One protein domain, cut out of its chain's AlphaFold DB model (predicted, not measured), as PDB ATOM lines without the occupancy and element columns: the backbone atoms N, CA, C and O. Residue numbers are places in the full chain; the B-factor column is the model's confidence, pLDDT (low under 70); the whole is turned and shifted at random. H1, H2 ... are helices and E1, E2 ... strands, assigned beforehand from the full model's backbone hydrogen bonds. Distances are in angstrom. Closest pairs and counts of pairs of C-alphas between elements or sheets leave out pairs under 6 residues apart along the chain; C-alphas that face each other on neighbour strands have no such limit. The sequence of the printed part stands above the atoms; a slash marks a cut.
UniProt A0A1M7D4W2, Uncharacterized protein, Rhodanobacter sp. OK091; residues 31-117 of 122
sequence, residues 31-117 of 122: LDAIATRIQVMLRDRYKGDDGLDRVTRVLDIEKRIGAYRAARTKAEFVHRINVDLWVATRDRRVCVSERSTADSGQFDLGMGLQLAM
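What this domain is: This is residues 31 to 117 of the 122 residues of an uncharacterized protein of Rhodanobacter sp. OK091 (UniProt A0A1M7D4W2). A small antiparallel sheet, in order E1, E3, E2, has helices H1 and H3 on one face, making two layers. Away from the sheet, H2 completes an up-and-down bundle, each helix running against the one before. The 87 printed residues run H1, H2, H3, E1, E2, E3, class mixed. The whole is compact, with a radius of gyration of 12.0 A for the C-alphas and spans of 34 by 31 by 18 A.

How they stand to each other: E3, residues 113 to 116, neighbours E1, residues 95 to 98, with N 97 and O 114 3.0 A apart. E3 forms a hairpin with E2, residues 106 to 110, with N 107 and O 115 2.8 A apart. H1, residues 31 to 45, is over E3 and E2 at a height over the sheet of 9.4 A. H3, residues 74 to 89, is on the sheet; its closest C-alphas to E1 are Asn 82 and Cys 95, 5.7 A. H2, residues 52 to 65, touches H1 at a shallow tilt of 8 degrees, closest C-alphas Thr 56 and Gln 39, 6.1 A. H2 touches residues 84 to 89 of H3 alone, closest C-alphas Val 55 and Ala 88, 4.9 A. Every O i to N i+4 pair in H1, H2 and H3 is within hydrogen-bond range.

Where its parts are: H1 begins at C-alpha 31 (-3.071, -53.916, 11.107) and E3 ends at C-alpha 116 (13.583, -50.040, 14.522). H1, H2 and H3 measure 21.1 A, 20.2 A and 21.9 A.

The domain as a whole: The printed part has no cut and no long link. Residues 48 to 51 and 101 to 105 have pLDDT under 70.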
ATOM      1  N   LEU A  31      -4.177 -54.403  11.954       81.62
ATOM      2  CA  LEU A  31      -3.071 -53.916  11.107       81.62
ATOM      3  C   LEU A  31      -3.059 -52.389  10.938       81.62
ATOM      4  O   LEU A  31      -2.005 -51.765  11.056       81.62
ATOM      5  N   ASP A  32      -4.227 -51.766  10.779       84.81
ATOM      6  CA  ASP A  32      -4.330 -50.300  10.721       84.81
ATOM      7  C   ASP A  32      -3.934 -49.634  12.051       84.81
ATOM      8  O   ASP A  32      -3.402 -48.518  12.067       84.81
ATOM      9  N   ALA A  33      -4.154 -50.321  13.177       87.00
ATOM     10  CA  ALA A  33      -3.725 -49.846  14.489       87.00
ATOM     11  C   ALA A  33      -2.194 -49.898  14.623       87.00
ATOM     12  O   ALA A  33      -1.605 -48.968  15.173       87.00
ATOM     13  N   ILE A  34      -1.536 -50.920  14.056       89.62
ATOM     14  CA  ILE A  34      -0.068 -50.982  13.977       89.62
ATOM     15  C   ILE A  34       0.477 -49.836  13.125       89.62
ATOM     16  O   ILE A  34       1.360 -49.116  13.585       89.62
ATOM     17  N   ALA A  35      -0.082 -49.609  11.933       88.94
ATOM     18  CA  ALA A  35       0.317 -48.491  11.074       88.94
ATOM     19  C   ALA A  35       0.160 -47.137  11.794       88.94
ATOM     20  O   ALA A  35       1.059 -46.299  11.759       88.94
ATOM     21  N   THR A  36      -0.938 -46.954  12.532       89.62
ATOM     22  CA  THR A  36      -1.168 -45.752  13.351       89.62
ATOM     23  C   THR A  36      -0.140 -45.616  14.478       89.62
ATOM     24  O   THR A  36       0.374 -44.528  14.729       89.62
ATOM     25  N   ARG A  37       0.218 -46.716  15.146       89.88
ATOM     26  CA  ARG A  37       1.240 -46.708  16.201       89.88
ATOM     27  C   ARG A  37       2.622 -46.351  15.651       89.88
ATOM     28  O   ARG A  37       3.325 -45.566  16.281       89.88
ATOM     29  N   ILE A  38       2.970 -46.848  14.462       91.00
ATOM     30  CA  ILE A  38       4.199 -46.478  13.745       91.00
ATOM     31  C   ILE A  38       4.215 -44.972  13.443       91.00
ATOM     32  O   ILE A  38       5.210 -44.316  13.748       91.00
ATOM     33  N   GLN A  39       3.117 -44.405  12.919       89.69
ATOM     34  CA  GLN A  39       3.000 -42.957  12.670       89.69
ATOM     35  C   GLN A  39       3.278 -42.144  13.943       89.69
ATOM     36  O   GLN A  39       4.064 -41.197  13.917       89.69
ATOM     37  N   VAL A  40       2.657 -42.525  15.065       88.75
ATOM     38  CA  VAL A  40       2.840 -41.841  16.355       88.75
ATOM     39  C   VAL A  40       4.289 -41.933  16.834       88.75
ATOM     40  O   VAL A  40       4.846 -40.918  17.242       88.75
ATOM     41  N   MET A  41       4.905 -43.116  16.762       89.06
ATOM     42  CA  MET A  41       6.287 -43.324  17.208       89.06
ATOM     43  C   MET A  41       7.298 -42.550  16.368       89.06
ATOM     44  O   MET A  41       8.185 -41.911  16.928       89.06
ATOM     45  N   LEU A  42       7.152 -42.574  15.041       88.31
ATOM     46  CA  LEU A  42       8.035 -41.819  14.156       88.31
ATOM     47  C   LEU A  42       7.894 -40.321  14.423       88.31
ATOM     48  O   LEU A  42       8.899 -39.662  14.651       88.31
ATOM     49  N   ARG A  43       6.669 -39.795  14.518       85.94
ATOM     50  CA  ARG A  43       6.450 -38.373  14.829       85.94
ATOM     51  C   ARG A  43       7.086 -37.935  16.153       85.94
ATOM     52  O   ARG A  43       7.566 -36.814  16.245       85.94
ATOM     53  N   ASP A  44       7.054 -38.792  17.171       84.44
ATOM     54  CA  ASP A  44       7.551 -38.470  18.515       84.44
ATOM     55  C   ASP A  44       9.080 -38.596  18.645       84.44
ATOM     56  O   ASP A  44       9.706 -37.855  19.400       84.44
ATOM     57  N   ARG A  45       9.699 -39.551  17.939       81.38
ATOM     58  CA  ARG A  45      11.086 -39.980  18.217       81.38
ATOM     59  C   ARG A  45      12.042 -39.875  17.037       81.38
ATOM     60  O   ARG A  45      13.253 -39.845  17.254       81.38
ATOM     61  N   TYR A  46      11.542 -39.854  15.807       82.44
ATOM     62  CA  TYR A  46      12.390 -39.840  14.624       82.44
ATOM     63  C   TYR A  46      12.852 -38.412  14.325       82.44
ATOM     64  O   TYR A  46      12.053 -37.541  14.004       82.44
ATOM     65  N   LYS A  47      14.165 -38.180  14.415       76.19
ATOM     66  CA  LYS A  47      14.796 -36.865  14.199       76.19
ATOM     67  C   LYS A  47      15.129 -36.563  12.728       76.19
ATOM     68  O   LYS A  47      15.993 -35.738  12.462       76.19
ATOM     69  N   GLY A  48      14.527 -37.271  11.773       69.25
ATOM     70  CA  GLY A  48      14.727 -36.988  10.350       69.25
ATOM     71  C   GLY A  48      13.824 -35.841   9.897       69.25
ATOM     72  O   GLY A  48      12.610 -36.022   9.850       69.25
ATOM     73  N   ASP A  49      14.422 -34.699   9.551       61.53
ATOM     74  CA  ASP A  49      13.733 -33.415   9.326       61.53
ATOM     75  C   ASP A  49      12.689 -33.402   8.185       61.53
ATOM     76  O   ASP A  49      11.745 -32.624   8.253       61.53
ATOM     77  N   ASP A  50      12.766 -34.287   7.181       64.19
ATOM     78  CA  ASP A  50      11.918 -34.184   5.970       64.19
ATOM     79  C   ASP A  50      10.924 -35.347   5.750       64.19
ATOM     80  O   ASP A  50      10.103 -35.329   4.828       64.19
ATOM     81  N   GLY A  51      10.987 -36.405   6.568       64.81
ATOM     82  CA  GLY A  51      10.276 -37.664   6.294       64.81
ATOM     83  C   GLY A  51       8.883 -37.791   6.918       64.81
ATOM     84  O   GLY A  51       8.062 -38.569   6.434       64.81
ATOM     85  N   LEU A  52       8.591 -37.052   7.992       79.19
ATOM     86  CA  LEU A  52       7.448 -37.336   8.875       79.19
ATOM     87  C   LEU A  52       6.080 -37.022   8.259       79.19
ATOM     88  O   LEU A  52       5.153 -37.835   8.358       79.19
ATOM     89  N   ASP A  53       5.957 -35.894   7.562       83.56
ATOM     90  CA  ASP A  53       4.721 -35.548   6.850       83.56
ATOM     91  C   ASP A  53       4.449 -36.523   5.702       83.56
ATOM     92  O   ASP A  53       3.303 -36.907   5.438       83.56
ATOM     93  N   ARG A  54       5.514 -36.984   5.035       85.12
ATOM     94  CA  ARG A  54       5.410 -37.984   3.972       85.12
ATOM     95  C   ARG A  54       5.007 -39.349   4.529       85.12
ATOM     96  O   ARG A  54       4.137 -39.981   3.938       85.12
ATOM     97  N   VAL A  55       5.572 -39.778   5.662       87.00
ATOM     98  CA  VAL A  55       5.174 -41.014   6.364       87.00
ATOM     99  C   VAL A  55       3.693 -40.966   6.710       87.00
ATOM    100  O   VAL A  55       2.957 -41.893   6.383       87.00
ATOM    101  N   THR A  56       3.240 -39.867   7.315       87.12
ATOM    102  CA  THR A  56       1.832 -39.707   7.692       87.12
ATOM    103  C   THR A  56       0.929 -39.845   6.469       87.12
ATOM    104  O   THR A  56       0.006 -40.658   6.480       87.12
ATOM    105  N   ARG A  57       1.255 -39.140   5.378       88.12
ATOM    106  CA  ARG A  57       0.477 -39.171   4.134       88.12
ATOM    107  C   ARG A  57       0.428 -40.557   3.489       88.12
ATOM    108  O   ARG A  57      -0.655 -40.992   3.116       88.12
ATOM    109  N   VAL A  58       1.574 -41.224   3.331       90.50
ATOM    110  CA  VAL A  58       1.640 -42.552   2.694       90.50
ATOM    111  C   VAL A  58       0.814 -43.550   3.498       90.50
ATOM    112  O   VAL A  58      -0.098 -44.164   2.954       90.50
ATOM    113  N   LEU A  59       1.054 -43.638   4.808       89.88
ATOM    114  CA  LEU A  59       0.371 -44.612   5.656       89.88
ATOM    115  C   LEU A  59      -1.146 -44.358   5.732       89.88
ATOM    116  O   LEU A  59      -1.922 -45.312   5.746       89.88
ATOM    117  N   ASP A  60      -1.601 -43.100   5.728       90.69
ATOM    118  CA  ASP A  60      -3.038 -42.792   5.708       90.69
ATOM    119  C   ASP A  60      -3.709 -43.116   4.366       90.69
ATOM    120  O   ASP A  60      -4.855 -43.577   4.359       90.69
ATOM    121  N   ILE A  61      -3.014 -42.929   3.237       91.19
ATOM    122  CA  ILE A  61      -3.508 -43.355   1.919       91.19
ATOM    123  C   ILE A  61      -3.691 -44.875   1.906       91.19
ATOM    124  O   ILE A  61      -4.787 -45.349   1.600       91.19
ATOM    125  N   GLU A  62      -2.666 -45.624   2.311       91.12
ATOM    126  CA  GLU A  62      -2.682 -47.092   2.333       91.12
ATOM    127  C   GLU A  62      -3.776 -47.647   3.267       91.12
ATOM    128  O   GLU A  62      -4.531 -48.554   2.896       91.12
ATOM    129  N   LYS A  63      -3.963 -47.037   4.449       87.81
ATOM    130  CA  LYS A  63      -5.073 -47.349   5.375       87.81
ATOM    131  C   LYS A  63      -6.444 -47.087   4.749       87.81
ATOM    132  O   LYS A  63      -7.372 -47.892   4.909       87.81
ATOM    133  N   ARG A  64      -6.599 -45.964   4.035       89.31
ATOM    134  CA  ARG A  64      -7.869 -45.566   3.407       89.31
ATOM    135  C   ARG A  64      -8.261 -46.514   2.277       89.31
ATOM    136  O   ARG A  64      -9.426 -46.899   2.212       89.31
ATOM    137  N   ILE A  65      -7.310 -46.925   1.438       89.50
ATOM    138  CA  ILE A  65      -7.561 -47.913   0.373       89.50
ATOM    139  C   ILE A  65      -7.636 -49.352   0.905       89.50
ATOM    140  O   ILE A  65      -8.049 -50.257   0.185       89.50
ATOM    141  N   GLY A  66      -7.277 -49.569   2.173       85.50
ATOM    142  CA  GLY A  66      -7.347 -50.872   2.829       85.50
ATOM    143  C   GLY A  66      -6.223 -51.824   2.436       85.50
ATOM    144  O   GLY A  66      -6.393 -53.034   2.566       85.50
ATOM    145  N   ALA A  67      -5.080 -51.307   1.983       87.06
ATOM    146  CA  ALA A  67      -3.951 -52.120   1.541       87.06
ATOM    147  C   ALA A  67      -3.397 -53.015   2.658       87.06
ATOM    148  O   ALA A  67      -3.077 -54.177   2.413       87.06
ATOM    149  N   TYR A  68      -3.355 -52.516   3.898       88.06
ATOM    150  CA  TYR A  68      -2.937 -53.317   5.049       88.06
ATOM    151  C   TYR A  68      -3.976 -54.365   5.430       88.06
ATOM    152  O   TYR A  68      -3.613 -55.503   5.694       88.06
ATOM    153  N   ARG A  69      -5.271 -54.030   5.372       84.81
ATOM    154  CA  ARG A  69      -6.360 -54.996   5.607       84.81
ATOM    155  C   ARG A  69      -6.396 -56.112   4.558       84.81
ATOM    156  O   ARG A  69      -6.893 -57.194   4.845       84.81
ATOM    157  N   ALA A  70      -5.880 -55.849   3.357       86.25
ATOM    158  CA  ALA A  70      -5.777 -56.832   2.285       86.25
ATOM    159  C   ALA A  70      -4.612 -57.824   2.466       86.25
ATOM    160  O   ALA A  70      -4.598 -58.848   1.781       86.25
ATOM    161  N   ALA A  71      -3.655 -57.546   3.362       87.19
ATOM    162  CA  ALA A  71      -2.554 -58.460   3.639       87.19
ATOM    163  C   ALA A  71      -3.081 -59.748   4.290       87.19
ATOM    164  O   ALA A  71      -3.765 -59.710   5.314       87.19
ATOM    165  N   ARG A  72      -2.760 -60.901   3.692       84.12
ATOM    166  CA  ARG A  72      -3.270 -62.211   4.137       84.12
ATOM    167  C   ARG A  72      -2.423 -62.850   5.223       84.12
ATOM    168  O   ARG A  72      -2.895 -63.757   5.898       84.12
ATOM    169  N   THR A  73      -1.179 -62.406   5.351       86.38
ATOM    170  CA  THR A  73      -0.224 -62.909   6.336       86.38
ATOM    171  C   THR A  73       0.494 -61.751   7.005       86.38
ATOM    172  O   THR A  73       0.632 -60.657   6.442       86.38
ATOM    173  N   LYS A  74       1.024 -62.007   8.200       86.19
ATOM    174  CA  LYS A  74       1.877 -61.037   8.894       86.19
ATOM    175  C   LYS A  74       3.102 -60.646   8.057       86.19
ATOM    176  O   LYS A  74       3.441 -59.469   7.997       86.19
ATOM    177  N   ALA A  75       3.731 -61.608   7.381       88.25
ATOM    178  CA  ALA A  75       4.901 -61.360   6.540       88.25
ATOM    179  C   ALA A  75       4.584 -60.419   5.365       88.25
ATOM    180  O   ALA A  75       5.365 -59.517   5.068       88.25
ATOM    181  N   GLU A  76       3.418 -60.580   4.731       89.88
ATOM    182  CA  GLU A  76       2.964 -59.685   3.664       89.88
ATOM    183  C   GLU A  76       2.741 -58.259   4.183       89.88
ATOM    184  O   GLU A  76       3.172 -57.294   3.549       89.88
ATOM    185  N   PHE A  77       2.122 -58.119   5.359       90.69
ATOM    186  CA  PHE A  77       1.963 -56.820   6.009       90.69
ATOM    187  C   PHE A  77       3.318 -56.166   6.310       90.69
ATOM    188  O   PHE A  77       3.525 -55.010   5.944       90.69
ATOM    189  N   VAL A  78       4.251 -56.906   6.921       92.31
ATOM    190  CA  VAL A  78       5.604 -56.423   7.248       92.31
ATOM    191  C   VAL A  78       6.362 -56.002   5.989       92.31
ATOM    192  O   VAL A  78       7.055 -54.988   5.989       92.31
ATOM    193  N   HIS A  79       6.221 -56.746   4.893       93.06
ATOM    194  CA  HIS A  79       6.832 -56.365   3.627       93.06
ATOM    195  C   HIS A  79       6.264 -55.038   3.102       93.06
ATOM    196  O   HIS A  79       7.032 -54.112   2.841       93.06
ATOM    197  N   ARG A  80       4.933 -54.923   3.000       93.75
ATOM    198  CA  ARG A  80       4.259 -53.714   2.497       93.75
ATOM    199  C   ARG A  80       4.597 -52.483   3.338       93.75
ATOM    200  O   ARG A  80       5.075 -51.495   2.794       93.75
ATOM    201  N   ILE A  81       4.453 -52.575   4.663       93.75
ATOM    202  CA  ILE A  81       4.724 -51.444   5.561       93.75
ATOM    203  C   ILE A  81       6.190 -50.990   5.476       93.75
ATOM    204  O   ILE A  81       6.463 -49.796   5.517       93.75
ATOM    205  N   ASN A  82       7.145 -51.910   5.293       94.56
ATOM    206  CA  ASN A  82       8.556 -51.556   5.116       94.56
ATOM    207  C   ASN A  82       8.841 -50.868   3.779       94.56
ATOM    208  O   ASN A  82       9.677 -49.964   3.725       94.56
ATOM    209  N   VAL A  83       8.152 -51.265   2.705       93.88
ATOM    210  CA  VAL A  83       8.230 -50.565   1.415       93.88
ATOM    211  C   VAL A  83       7.720 -49.132   1.569       93.88
ATOM    212  O   VAL A  83       8.406 -48.197   1.155       93.88
ATOM    213  N   ASP A  84       6.582 -48.946   2.234       93.19
ATOM    214  CA  ASP A  84       5.992 -47.625   2.470       93.19
ATOM    215  C   ASP A  84       6.897 -46.739   3.331       93.19
ATOM    216  O   ASP A  84       7.140 -45.574   3.003       93.19
ATOM    217  N   LEU A  85       7.462 -47.305   4.401       92.06
ATOM    218  CA  LEU A  85       8.421 -46.622   5.266       92.06
ATOM    219  C   LEU A  85       9.680 -46.218   4.502       92.06
ATOM    220  O   LEU A  85      10.141 -45.089   4.659       92.06
ATOM    221  N   TRP A  86      10.208 -47.079   3.631       91.81
ATOM    222  CA  TRP A  86      11.346 -46.737   2.778       91.81
ATOM    223  C   TRP A  86      11.012 -45.608   1.797       91.81
ATOM    224  O   TRP A  86      11.788 -44.663   1.654       91.81
ATOM    225  N   VAL A  87       9.855 -45.673   1.133       90.44
ATOM    226  CA  VAL A  87       9.399 -44.628   0.202       90.44
ATOM    227  C   VAL A  87       9.254 -43.286   0.920       90.44
ATOM    228  O   VAL A  87       9.639 -42.246   0.371       90.44
ATOM    229  N   ALA A  88       8.730 -43.314   2.145       89.50
ATOM    230  CA  ALA A  88       8.441 -42.126   2.922       89.50
ATOM    231  C   ALA A  88       9.676 -41.504   3.590       89.50
ATOM    232  O   ALA A  88       9.860 -40.292   3.499       89.50
ATOM    233  N   THR A  89      10.525 -42.315   4.222       88.38
ATOM    234  CA  THR A  89      11.675 -41.842   5.017       88.38
ATOM    235  C   THR A  89      12.983 -41.808   4.239       88.38
ATOM    236  O   THR A  89      13.868 -41.028   4.576       88.38
ATOM    237  N   ARG A  90      13.132 -42.659   3.212       89.19
ATOM    238  CA  ARG A  90      14.417 -42.954   2.552       89.19
ATOM    239  C   ARG A  90      15.522 -43.397   3.523       89.19
ATOM    240  O   ARG A  90      16.700 -43.334   3.180       89.19
ATOM    241  N   ASP A  91      15.148 -43.915   4.693       88.06
ATOM    242  CA  ASP A  91      16.068 -44.379   5.727       88.06
ATOM    243  C   ASP A  91      15.875 -45.879   5.971       88.06
ATOM    244  O   ASP A  91      14.858 -46.316   6.502       88.06
ATOM    245  N   ARG A  92      16.872 -46.694   5.598       88.19
ATOM    246  CA  ARG A  92      16.809 -48.160   5.763       88.19
ATOM    247  C   ARG A  92      16.826 -48.610   7.222       88.19
ATOM    248  O   ARG A  92      16.537 -49.770   7.493       88.19
ATOM    249  N   ARG A  93      17.201 -47.720   8.145       88.00
ATOM    250  CA  ARG A  93      17.211 -47.998   9.586       88.00
ATOM    251  C   ARG A  93      15.811 -47.910  10.187       88.00
ATOM    252  O   ARG A  93      15.627 -48.357  11.313       88.00
ATOM    253  N   VAL A  94      14.853 -47.324   9.463       89.75
ATOM    254  CA  VAL A  94      13.437 -47.325   9.835       89.75
ATOM    255  C   VAL A  94      12.784 -48.562   9.235       89.75
ATOM    256  O   VAL A  94      12.483 -48.596   8.043       89.75
ATOM    257  N   CYS A  95      12.578 -49.594  10.049       92.25
ATOM    258  CA  CYS A  95      11.966 -50.835   9.588       92.25
ATOM    259  C   CYS A  95      11.158 -51.533  10.683       92.25
ATOM    260  O   CYS A  95      11.408 -51.385  11.877       92.25
ATOM    261  N   VAL A  96      10.165 -52.297  10.249       92.44
ATOM    262  CA  VAL A  96       9.341 -53.174  11.071       92.44
ATOM    263  C   VAL A  96       9.855 -54.599  10.931       92.44
ATOM    264  O   VAL A  96      10.049 -55.095   9.820       92.44
ATOM    265  N   SER A  97      10.031 -55.267  12.058       91.06
ATOM    266  CA  SER A  97      10.474 -56.654  12.160       91.06
ATOM    267  C   SER A  97       9.549 -57.439  13.084       91.06
ATOM    268  O   SER A  97       8.805 -56.872  13.889       91.06
ATOM    269  N   GLU A  98       9.588 -58.766  12.979       89.12
ATOM    270  CA  GLU A  98       9.065 -59.606  14.053       89.12
ATOM    271  C   GLU A  98       9.984 -59.521  15.271       89.12
ATOM    272  O   GLU A  98      11.200 -59.357  15.148       89.12
ATOM    273  N   ARG A  99       9.385 -59.628  16.458       83.12
ATOM    274  CA  ARG A  99      10.079 -59.497  17.729       83.12
ATOM    275  C   ARG A  99      11.186 -60.539  17.815       83.12
ATOM    276  O   ARG A  99      10.909 -61.737  17.835       83.12
ATOM    277  N   SER A 100      12.416 -60.059  17.952       71.94
ATOM    278  CA  SER A 100      13.582 -60.886  18.241       71.94
ATOM    279  C   SER A 100      14.017 -60.671  19.689       71.94
ATOM    280  O   SER A 100      13.911 -59.569  20.224       71.94
ATOM    281  N   THR A 101      14.517 -61.715  20.350       63.25
ATOM    282  CA  THR A 101      15.024 -61.635  21.733       63.25
ATOM    283  C   THR A 101      16.341 -60.864  21.854       63.25
ATOM    284  O   THR A 101      16.846 -60.702  22.960       63.25
ATOM    285  N   ALA A 102      16.922 -60.431  20.733       56.94
ATOM    286  CA  ALA A 102      18.297 -59.951  20.658       56.94
ATOM    287  C   ALA A 102      18.470 -58.420  20.679       56.94
ATOM    288  O   ALA A 102      19.612 -57.970  20.698       56.94
ATOM    289  N   ASP A 103      17.406 -57.610  20.665       59.84
ATOM    290  CA  ASP A 103      17.550 -56.204  20.260       59.84
ATOM    291  C   ASP A 103      17.207 -55.173  21.349       59.84
ATOM    292  O   ASP A 103      16.076 -55.076  21.831       59.84
ATOM    293  N   SER A 104      18.213 -54.377  21.719       58.03
ATOM    294  CA  SER A 104      18.153 -53.266  22.678       58.03
ATOM    295  C   SER A 104      18.141 -51.932  21.922       58.03
ATOM    296  O   SER A 104      19.059 -51.124  21.993       58.03
ATOM    297  N   GLY A 105      17.083 -51.719  21.143       69.50
ATOM    298  CA  GLY A 105      16.916 -50.496  20.348       69.50
ATOM    299  C   GLY A 105      15.612 -50.412  19.557       69.50
ATOM    300  O   GLY A 105      15.463 -49.521  18.724       69.50
ATOM    301  N   GLN A 106      14.669 -51.329  19.798       83.50
ATOM    302  CA  GLN A 106      13.431 -51.436  19.031       83.50
ATOM    303  C   GLN A 106      12.204 -51.162  19.901       83.50
ATOM    304  O   GLN A 106      12.146 -51.524  21.078       83.50
ATOM    305  N   PHE A 107      11.195 -50.542  19.302       86.44
ATOM    306  CA  PHE A 107       9.957 -50.170  19.972       86.44
ATOM    307  C   PHE A 107       8.883 -51.219  19.721       86.44
ATOM    308  O   PHE A 107       8.628 -51.599  18.582       86.44
ATOM    309  N   ASP A 108       8.220 -51.677  20.781       87.31
ATOM    310  CA  ASP A 108       7.132 -52.639  20.643       87.31
ATOM    311  C   ASP A 108       5.916 -52.027  19.936       87.31
ATOM    312  O   ASP A 108       5.345 -51.033  20.395       87.31
ATOM    313  N   LEU A 109       5.478 -52.671  18.856       86.31
ATOM    314  CA  LEU A 109       4.250 -52.317  18.149       86.31
ATOM    315  C   LEU A 109       3.059 -53.176  18.599       86.31
ATOM    316  O   LEU A 109       1.910 -52.772  18.410       86.31
ATOM    317  N   GLY A 110       3.311 -54.308  19.263       83.88
ATOM    318  CA  GLY A 110       2.320 -55.342  19.547       83.88
ATOM    319  C   GLY A 110       2.258 -56.403  18.443       83.88
ATOM    320  O   GLY A 110       2.931 -56.305  17.422       83.88
ATOM    321  N   MET A 111       1.479 -57.469  18.659       82.75
ATOM    322  CA  MET A 111       1.359 -58.619  17.731       82.75
ATOM    323  C   MET A 111       2.693 -59.308  17.378       82.75
ATOM    324  O   MET A 111       2.832 -59.953  16.338       82.75
ATOM    325  N   GLY A 112       3.671 -59.190  18.279       86.81
ATOM    326  CA  GLY A 112       5.024 -59.684  18.053       86.81
ATOM    327  C   GLY A 112       5.767 -58.904  16.973       86.81
ATOM    328  O   GLY A 112       6.651 -59.478  16.358       86.81
ATOM    329  N   LEU A 113       5.405 -57.642  16.721       89.50
ATOM    330  CA  LEU A 113       6.116 -56.735  15.824       89.50
ATOM    331  C   LEU A 113       6.858 -55.658  16.615       89.50
ATOM    332  O   LEU A 113       6.411 -55.222  17.682       89.50
ATOM    333  N   GLN A 114       7.975 -55.210  16.061       91.81
ATOM    334  CA  GLN A 114       8.803 -54.144  16.604       91.81
ATOM    335  C   GLN A 114       9.176 -53.150  15.501       91.81
ATOM    336  O   GLN A 114       9.233 -53.511  14.329       91.81
ATOM    337  N   LEU A 115       9.399 -51.893  15.881       90.81
ATOM    338  CA  LEU A 115       9.895 -50.826  15.015       90.81
ATOM    339  C   LEU A 115      11.340 -50.503  15.398       90.81
ATOM    340  O   LEU A 115      11.600 -50.082  16.526       90.81
ATOM    341  N   ALA A 116      12.259 -50.634  14.451       89.94
ATOM    342  CA  ALA A 116      13.583 -50.040  14.522       89.94
ATOM    343  C   ALA A 116      13.540 -48.634  13.909       89.94
ATOM    344  O   ALA A 116      12.887 -48.417  12.889       89.94
ATOM    345  N   MET A 117      14.217 -47.675  14.538       86.88
ATOM    346  CA  MET A 117      14.435 -46.339  13.984       86.88
ATOM    347  C   MET A 117      15.678 -45.696  14.616       86.88
ATOM    348  O   MET A 117      15.969 -45.941  15.788       86.88
TER     349      MET A 117